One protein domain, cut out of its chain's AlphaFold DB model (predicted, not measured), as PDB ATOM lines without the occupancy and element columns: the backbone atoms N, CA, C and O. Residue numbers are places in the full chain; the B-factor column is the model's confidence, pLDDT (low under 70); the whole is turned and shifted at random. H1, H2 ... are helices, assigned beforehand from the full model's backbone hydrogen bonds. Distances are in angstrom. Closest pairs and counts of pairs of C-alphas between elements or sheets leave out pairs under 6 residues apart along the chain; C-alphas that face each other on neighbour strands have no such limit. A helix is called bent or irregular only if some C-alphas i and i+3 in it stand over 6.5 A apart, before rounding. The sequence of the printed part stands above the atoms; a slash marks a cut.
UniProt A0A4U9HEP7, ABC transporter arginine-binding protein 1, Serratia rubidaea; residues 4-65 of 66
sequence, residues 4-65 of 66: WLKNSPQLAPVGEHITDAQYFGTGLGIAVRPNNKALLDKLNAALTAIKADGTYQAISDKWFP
ATOM      1  N   TRP A   4       2.555  28.000 -87.211       70.00
ATOM      2  CA  TRP A   4       3.582  28.961 -86.788       70.00
ATOM      3  C   TRP A   4       3.049  30.072 -85.863       70.00
ATOM      4  O   TRP A   4       3.797  30.574 -85.023       70.00
ATOM      5  N   LEU A   5       1.757  30.420 -85.963       75.69
ATOM      6  CA  LEU A   5       1.101  31.374 -85.058       75.69
ATOM      7  C   LEU A   5       0.820  30.749 -83.686       75.69
ATOM      8  O   LEU A   5       0.891  31.439 -82.676       75.69
ATOM      9  N   LYS A   6       0.565  29.435 -83.626       72.19
ATOM     10  CA  LYS A   6       0.275  28.721 -82.368       72.19
ATOM     11  C   LYS A   6       1.481  28.666 -81.423       72.19
ATOM     12  O   LYS A   6       1.303  28.654 -80.211       72.19
ATOM     13  N   ASN A   7       2.695  28.679 -81.974       81.19
ATOM     14  CA  ASN A   7       3.943  28.564 -81.213       81.19
ATOM     15  C   ASN A   7       4.599  29.915 -80.883       81.19
ATOM     16  O   ASN A   7       5.710  29.943 -80.359       81.19
ATOM     17  N   SER A   8       3.932  31.030 -81.193       82.94
ATOM     18  CA  SER A   8       4.481  32.374 -81.005       82.94
ATOM     19  C   SER A   8       3.511  33.231 -80.184       82.94
ATOM     20  O   SER A   8       2.650  33.885 -80.767       82.94
ATOM     21  N   PRO A   9       3.652  33.285 -78.844       83.44
ATOM     22  CA  PRO A   9       2.710  33.977 -77.951       83.44
ATOM     23  C   PRO A   9       2.540  35.473 -78.242       83.44
ATOM     24  O   PRO A   9       1.546  36.082 -77.865       83.44
ATOM     25  N   GLN A  10       3.532  36.068 -78.904       88.25
ATOM     26  CA  GLN A  10       3.556  37.472 -79.309       88.25
ATOM     27  C   GLN A  10       2.907  37.752 -80.673       88.25
ATOM     28  O   GLN A  10       2.878  38.904 -81.098       88.25
ATOM     29  N   LEU A  11       2.441  36.724 -81.388       86.94
ATOM     30  CA  LEU A  11       1.850  36.865 -82.716       86.94
ATOM     31  C   LEU A  11       0.351  36.572 -82.656       86.94
ATOM     32  O   LEU A  11      -0.090  35.605 -82.043       86.94
ATOM     33  N   ALA A  12      -0.428  37.405 -83.336       85.00
ATOM     34  CA  ALA A  12      -1.867  37.252 -83.475       85.00
ATOM     35  C   ALA A  12      -2.290  37.634 -84.900       85.00
ATOM     36  O   ALA A  12      -1.621  38.460 -85.531       85.00
ATOM     37  N   PRO A  13      -3.385  37.058 -85.429       84.56
ATOM     38  CA  PRO A  13      -4.018  37.603 -86.621       84.56
ATOM     39  C   PRO A  13      -4.450  39.050 -86.352       84.56
ATOM     40  O   PRO A  13      -4.923  39.377 -85.263       84.56
ATOM     41  N   VAL A  14      -4.289  39.914 -87.351       88.94
ATOM     42  CA  VAL A  14      -4.682  41.324 -87.274       88.94
ATOM     43  C   VAL A  14      -5.723  41.597 -88.349       88.94
ATOM     44  O   VAL A  14      -5.498  41.278 -89.515       88.94
ATOM     45  N   GLY A  15      -6.831  42.224 -87.954       86.50
ATOM     46  CA  GLY A  15      -7.930  42.572 -88.853       86.50
ATOM     47  C   GLY A  15      -8.912  41.426 -89.112       86.50
ATOM     48  O   GLY A  15      -8.808  40.339 -88.543       86.50
ATOM     49  N   GLU A  16      -9.898  41.708 -89.960       88.12
ATOM     50  CA  GLU A  16     -10.907  40.737 -90.375       88.12
ATOM     51  C   GLU A  16     -10.392  39.837 -91.500       88.12
ATOM     52  O   GLU A  16      -9.500  40.195 -92.273       88.12
ATOM     53  N   HIS A  17     -10.977  38.646 -91.605       84.81
ATOM     54  CA  HIS A  17     -10.672  37.737 -92.698       84.81
ATOM     55  C   HIS A  17     -11.173  38.323 -94.024       84.81
ATOM     56  O   HIS A  17     -12.355  38.626 -94.167       84.81
ATOM     57  N   ILE A  18     -10.278  38.465 -95.002       87.81
ATOM     58  CA  ILE A  18     -10.633  38.997 -96.319       87.81
ATOM     59  C   ILE A  18     -11.273  37.879 -97.141       87.81
ATOM     60  O   ILE A  18     -10.617  36.900 -97.488       87.81
ATOM     61  N   THR A  19     -12.553  38.037 -97.469       87.81
ATOM     62  CA  THR A  19     -13.345  37.029 -98.193       87.81
ATOM     63  C   THR A  19     -13.896  37.547 -99.520       87.81
ATOM     64  O   THR A  19     -14.944  37.090 -99.971       87.81
ATOM     65  N   ASP A  20     -13.239  38.533-100.133       90.31
ATOM     66  CA  ASP A  20     -13.703  39.109-101.395       90.31
ATOM     67  C   ASP A  20     -13.743  38.042-102.504       90.31
ATOM     68  O   ASP A  20     -12.715  37.514-102.942       90.31
ATOM     69  N   ALA A  21     -14.952  37.733-102.971       88.81
ATOM     70  CA  ALA A  21     -15.191  36.704-103.971       88.81
ATOM     71  C   ALA A  21     -14.537  37.019-105.327       88.81
ATOM     72  O   ALA A  21     -14.243  36.088-106.077       88.81
ATOM     73  N   GLN A  22     -14.274  38.294-105.644       91.38
ATOM     74  CA  GLN A  22     -13.581  38.677-106.878       91.38
ATOM     75  C   GLN A  22     -12.121  38.213-106.888       91.38
ATOM     76  O   GLN A  22     -11.584  37.921-107.955       91.38
ATOM     77  N   TYR A  23     -11.495  38.113-105.714       88.88
ATOM     78  CA  TYR A  23     -10.084  37.744-105.579       88.88
ATOM     79  C   TYR A  23      -9.888  36.294-105.131       88.88
ATOM     80  O   TYR A  23      -8.960  35.634-105.595       88.88
ATOM     81  N   PHE A  24     -10.757  35.782-104.255       87.88
ATOM     82  CA  PHE A  24     -10.606  34.451-103.651       87.88
ATOM     83  C   PHE A  24     -11.532  33.384-104.252       87.88
ATOM     84  O   PHE A  24     -11.322  32.189-104.030       87.88
ATOM     85  N   GLY A  25     -12.518  33.783-105.061       86.56
ATOM     86  CA  GLY A  25     -13.402  32.860-105.768       86.56
ATOM     87  C   GLY A  25     -14.292  32.020-104.844       86.56
ATOM     88  O   GLY A  25     -14.623  32.411-103.728       86.56
ATOM     89  N   THR A  26     -14.723  30.856-105.339       87.12
ATOM     90  CA  THR A  26     -15.710  29.975-104.680       87.12
ATOM     91  C   THR A  26     -15.093  28.757-103.986       87.12
ATOM     92  O   THR A  26     -15.819  27.879-103.520       87.12
ATOM     93  N   GLY A  27     -13.762  28.685-103.919       87.50
ATOM     94  CA  GLY A  27     -13.026  27.575-103.318       87.50
ATOM     95  C   GLY A  27     -12.027  26.920-104.272       87.50
ATOM     96  O   GLY A  27     -11.549  27.528-105.227       87.50
ATOM     97  N   LEU A  28     -11.689  25.662-103.981       92.31
ATOM     98  CA  LEU A  28     -10.640  24.901-104.665       92.31
ATOM     99  C   LEU A  28     -11.231  23.906-105.672       92.31
ATOM    100  O   LEU A  28     -12.253  23.275-105.403       92.31
ATOM    101  N   GLY A  29     -10.557  23.710-106.809       94.69
ATOM    102  CA  GLY A  29     -10.993  22.781-107.853       94.69
ATOM    103  C   GLY A  29      -9.840  22.143-108.629       94.69
ATOM    104  O   GLY A  29      -8.725  22.659-108.651       94.69
ATOM    105  N   ILE A  30     -10.126  21.013-109.281       97.19
ATOM    106  CA  ILE A  30      -9.191  20.340-110.192       97.19
ATOM    107  C   ILE A  30      -9.480  20.823-111.614       97.19
ATOM    108  O   ILE A  30     -10.541  20.540-112.169       97.19
ATOM    109  N   ALA A  31      -8.537  21.548-112.213       96.88
ATOM    110  CA  ALA A  31      -8.675  22.045-113.576       96.88
ATOM    111  C   ALA A  31      -8.390  20.944-114.612       96.88
ATOM    112  O   ALA A  31      -7.426  20.186-114.497       96.88
ATOM    113  N   VAL A  32      -9.201  20.896-115.670       97.88
ATOM    114  CA  VAL A  32      -8.988  20.043-116.849       97.88
ATOM    115  C   VAL A  32      -9.064  20.878-118.125       97.88
ATOM    116  O   VAL A  32      -9.581  21.995-118.119       97.88
ATOM    117  N   ARG A  33      -8.569  20.337-119.247       98.19
ATOM    118  CA  ARG A  33      -8.735  20.986-120.559       98.19
ATOM    119  C   ARG A  33     -10.229  21.166-120.885       98.19
ATOM    120  O   ARG A  33     -10.972  20.202-120.694       98.19
ATOM    121  N   PRO A  34     -10.660  22.315-121.450       97.25
ATOM    122  CA  PRO A  34     -12.081  22.603-121.685       97.25
ATOM    123  C   PRO A  34     -12.828  21.547-122.507       97.25
ATOM    124  O   PRO A  34     -13.998  21.278-122.263       97.25
ATOM    125  N   ASN A  35     -12.151  20.904-123.460       97.75
ATOM    126  CA  ASN A  35     -12.735  19.868-124.310       97.75
ATOM    127  C   ASN A  35     -12.682  18.450-123.707       97.75
ATOM    128  O   ASN A  35     -13.127  17.501-124.348       97.75
ATOM    129  N   ASN A  36     -12.157  18.267-122.491       98.31
ATOM    130  CA  ASN A  36     -12.007  16.952-121.866       98.31
ATOM    131  C   ASN A  36     -13.125  16.653-120.852       98.31
ATOM    132  O   ASN A  36     -12.881  16.445-119.661       98.31
ATOM    133  N   LYS A  37     -14.366  16.601-121.347       98.06
ATOM    134  CA  LYS A  37     -15.555  16.295-120.537       98.06
ATOM    135  C   LYS A  37     -15.478  14.915-119.874       98.06
ATOM    136  O   LYS A  37     -15.872  14.764-118.724       98.06
ATOM    137  N   ALA A  38     -14.905  13.930-120.565       98.44
ATOM    138  CA  ALA A  38     -14.776  12.573-120.039       98.44
ATOM    139  C   ALA A  38     -13.905  12.507-118.772       98.44
ATOM    140  O   ALA A  38     -14.233  11.776-117.839       98.44
ATOM    141  N   LEU A  39     -12.802  13.263-118.715       98.50
ATOM    142  CA  LEU A  39     -11.976  13.336-117.508       98.50
ATOM    143  C   LEU A  39     -12.672  14.124-116.395       98.50
ATOM    144  O   LEU A  39     -12.635  13.686-115.247       98.50
ATOM    145  N   LEU A  40     -13.327  15.240-116.738       98.62
ATOM    146  CA  LEU A  40     -14.103  16.038-115.783       98.62
ATOM    147  C   LEU A  40     -15.127  15.170-115.042       98.62
ATOM    148  O   LEU A  40     -15.181  15.178-113.816       98.62
ATOM    149  N   ASP A  41     -15.897  14.381-115.789       98.69
ATOM    150  CA  ASP A  41     -16.962  13.551-115.230       98.69
ATOM    151  C   ASP A  41     -16.413  12.446-114.328       98.69
ATOM    152  O   ASP A  41     -16.948  12.212-113.246       98.69
ATOM    153  N   LYS A  42     -15.304  11.811-114.727       98.69
ATOM    154  CA  LYS A  42     -14.630  10.800-113.899       98.69
ATOM    155  C   LYS A  42     -14.129  11.384-112.579       98.69
ATOM    156  O   LYS A  42     -14.323  10.762-111.538       98.69
ATOM    157  N   LEU A  43     -13.515  12.568-112.611       98.69
ATOM    158  CA  LEU A  43     -13.038  13.246-111.404       98.69
ATOM    159  C   LEU A  43     -14.201  13.640-110.491       98.69
ATOM    160  O   LEU A  43     -14.143  13.382-109.293       98.69
ATOM    161  N   ASN A  44     -15.281  14.196-111.045       98.62
ATOM    162  CA  ASN A  44     -16.463  14.571-110.267       98.62
ATOM    163  C   ASN A  44     -17.155  13.356-109.633       98.62
ATOM    164  O   ASN A  44     -17.546  13.411-108.464       98.62
ATOM    165  N   ALA A  45     -17.272  12.247-110.368       98.75
ATOM    166  CA  ALA A  45     -17.821  11.001-109.839       98.75
ATOM    167  C   ALA A  45     -16.950  10.444-108.702       98.75
ATOM    168  O   ALA A  45     -17.475  10.105-107.643       98.75
ATOM    169  N   ALA A  46     -15.625  10.427-108.878       98.56
ATOM    170  CA  ALA A  46     -14.693   9.996-107.839       98.56
ATOM    171  C   ALA A  46     -14.774  10.887-106.590       98.56
ATOM    172  O   ALA A  46     -14.893  10.370-105.484       98.56
ATOM    173  N   LEU A  47     -14.783  12.215-106.757       98.44
ATOM    174  CA  LEU A  47     -14.936  13.171-105.653       98.44
ATOM    175  C   LEU A  47     -16.255  12.973-104.898       98.44
ATOM    176  O   LEU A  47     -16.285  13.095-103.677       98.44
ATOM    177  N   THR A  48     -17.339  12.660-105.612       98.56
ATOM    178  CA  THR A  48     -18.640  12.360-104.998       98.56
ATOM    179  C   THR A  48     -18.577  11.069-104.185       98.56
ATOM    180  O   THR A  48     -19.026  11.053-103.041       98.56
ATOM    181  N   ALA A  49     -17.969  10.015-104.738       98.75
ATOM    182  CA  ALA A  49     -17.831   8.726-104.065       98.75
ATOM    183  C   ALA A  49     -17.011   8.838-102.769       98.75
ATOM    184  O   ALA A  49     -17.509   8.459-101.713       98.75
ATOM    185  N   ILE A  50     -15.824   9.459-102.818       98.44
ATOM    186  CA  ILE A  50     -14.950   9.569-101.634       98.44
ATOM    187  C   ILE A  50     -15.521  10.474-100.537       98.44
ATOM    188  O   ILE A  50     -15.127  10.396 -99.376       98.44
ATOM    189  N   LYS A  51     -16.414  11.400-100.902       97.88
ATOM    190  CA  LYS A  51     -17.144  12.214 -99.926       97.88
ATOM    191  C   LYS A  51     -18.240  11.396 -99.254       97.88
ATOM    192  O   LYS A  51     -18.423  11.526 -98.051       97.88
ATOM    193  N   ALA A  52     -18.943  10.561-100.017       98.44
ATOM    194  CA  ALA A  52     -20.014   9.716 -99.503       98.44
ATOM    195  C   ALA A  52     -19.498   8.566 -98.624       98.44
ATOM    196  O   ALA A  52     -20.149   8.219 -97.643       98.44
ATOM    197  N   ASP A  53     -18.338   7.992 -98.950       98.25
ATOM    198  CA  ASP A  53     -17.765   6.860 -98.209       98.25
ATOM    199  C   ASP A  53     -16.882   7.267 -97.009       98.25
ATOM    200  O   ASP A  53     -16.398   6.406 -96.277       98.25
ATOM    201  N   GLY A  54     -16.686   8.571 -96.785       97.94
ATOM    202  CA  GLY A  54     -15.894   9.107 -95.674       97.94
ATOM    203  C   GLY A  54     -14.383   9.172 -95.922       97.94
ATOM    204  O   GLY A  54     -13.663   9.742 -95.101       97.94
ATOM    205  N   THR A  55     -13.876   8.686 -97.058       98.44
ATOM    206  CA  THR A  55     -12.447   8.766 -97.411       98.44
ATOM    207  C   THR A  55     -11.950  10.211 -97.439       98.44
ATOM    208  O   THR A  55     -10.861  10.509 -96.946       98.44
ATOM    209  N   TYR A  56     -12.753  11.135 -97.977       97.62
ATOM    210  CA  TYR A  56     -12.420  12.560 -97.982       97.62
ATOM    211  C   TYR A  56     -12.266  13.108 -96.561       97.62
ATOM    212  O   TYR A  56     -11.305  13.826 -96.289       97.62
ATOM    213  N   GLN A  57     -13.177  12.738 -95.656       97.19
ATOM    214  CA  GLN A  57     -13.127  13.173 -94.264       97.19
ATOM    215  C   GLN A  57     -11.859  12.651 -93.584       97.19
ATOM    216  O   GLN A  57     -11.119  13.437 -93.009       97.19
ATOM    217  N   ALA A  58     -11.535  11.366 -93.754       97.94
ATOM    218  CA  ALA A  58     -10.321  10.775 -93.192       97.94
ATOM    219  C   ALA A  58      -9.033  11.468 -93.683       97.94
ATOM    220  O   ALA A  58      -8.086  11.656 -92.916       97.94
ATOM    221  N   ILE A  59      -8.984  11.872 -94.959       96.75
ATOM    222  CA  ILE A  59      -7.872  12.668 -95.501       96.75
ATOM    223  C   ILE A  59      -7.854  14.065 -94.872       96.75
ATOM    224  O   ILE A  59      -6.785  14.533 -94.482       96.75
ATOM    225  N   SER A  60      -9.011  14.724 -94.776       95.00
ATOM    226  CA  SER A  60      -9.133  16.056 -94.181       95.00
ATOM    227  C   SER A  60      -8.661  16.058 -92.730       95.00
ATOM    228  O   SER A  60      -7.801  16.858 -92.382       95.00
ATOM    229  N   ASP A  61      -9.133  15.116 -91.916       95.38
ATOM    230  CA  ASP A  61      -8.788  15.008 -90.494       95.38
ATOM    231  C   ASP A  61      -7.287  14.790 -90.286       95.38
ATOM    232  O   ASP A  61      -6.691  15.325 -89.352       95.38
ATOM    233  N   LYS A  62      -6.648  14.033 -91.186       95.19
ATOM    234  CA  LYS A  62      -5.207  13.768 -91.122       95.19
ATOM    235  C   LYS A  62      -4.364  15.029 -91.320       95.19
ATOM    236  O   LYS A  62      -3.314  15.154 -90.692       95.19
ATOM    237  N   TRP A  63      -4.768  15.916 -92.227       92.31
ATOM    238  CA  TRP A  63      -3.958  17.072 -92.632       92.31
ATOM    239  C   TRP A  63      -4.421  18.393 -92.016       92.31
ATOM    240  O   TRP A  63      -3.614  19.311 -91.875       92.31
ATOM    241  N   PHE A  64      -5.688  18.475 -91.618       88.69
ATOM    242  CA  PHE A  64      -6.324  19.652 -91.035       88.69
ATOM    243  C   PHE A  64      -7.081  19.296 -89.742       88.69
ATOM    244  O   PHE A  64      -8.286  19.520 -89.656       88.69
ATOM    245  N   PRO A  65      -6.404  18.752 -88.713       78.50
ATOM    246  CA  PRO A  65      -7.048  18.359 -87.458       78.50
ATOM    247  C   PRO A  65      -7.562  19.536 -86.602       78.50
ATOM    248  O   PRO A  65      -8.055  19.297 -85.500       78.50
TER     249      PRO A  65
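What this domain is: This is residues 4 to 65 of the 66 residues of the protein "ABC transporter arginine-binding protein 1" of Serratia rubidaea (UniProt A0A4U9HEP7). The longest helix, H2, meets H3 near their ends to make an L, and a long, mostly unnamed stretch holding the short H1 sweeps round from the far end of H2, so that the whole is an open, flat horseshoe with a hollow middle. The L is the well-formed part; the rest is a loose arm, and residues 6 to 12 and 14 to 29, the latter including H1, stand free. The printed part has 62 residues with three named helices, in the order H1, H2, H3, and no named strand; the class is all helix, though under half of the residues, 29 of 62, are in named elements. It is extended, with a radius of gyration of the C-alphas of 17.5 A, and spans 51 by 31 by 15 A.

Where its parts are: Find C-alpha 37 at (-15.555, 16.295, -120.537); from there H2, residues 37 to 52, runs 22.5 A to C-alpha 52 at (-20.014, 9.716, -99.503). Next look at H3, residues 55 to 63, which is 12.8 A long and ends at C-alpha 63 at (-3.958, 17.072, -92.632). Then go back along the chain to H1, residues 21 to 24, only 5.1 A from first to last C-alpha. None of the three is bent.

How they stand to each other: Begin at H2, which touches no helix but is near H3. The two are close but not clearly touching, with 2 pairs of C-alphas within 8 A; look for the closest, those of Ile 50 and Tyr 56, 5.4 A apart. Their lines are about perpendicular, at 76 degrees, and their centres are 17.1 A apart. H1 is apart from H2, and it is apart from H3 too. In the backbone, every O i to N i+4 pair inside H2 and H3 is within hydrogen-bond range. H1 is too short for such a pair, and its 1 pair of O i and N i+3 is not within range.

The domain as a whole: The two C-alphas farthest apart are those of Gln 10 and Ala 38, at 51.1 A, while the first and last printed C-alphas, Trp 4 and Pro 65, are 15.0 A apart. The printed part has no cut. The link from H1 to H2 is long, with 12 residues, and the link from H2 to H3 is tight, with 2. Look also at residues 4 to 20, a stretch of 17 residues with no named element. The mean pLDDT of the printed part is 92.2, and no printed residue is under 70; in the B-factor column you will find means of 99 for H2, 96 for H3 and 89 for H1.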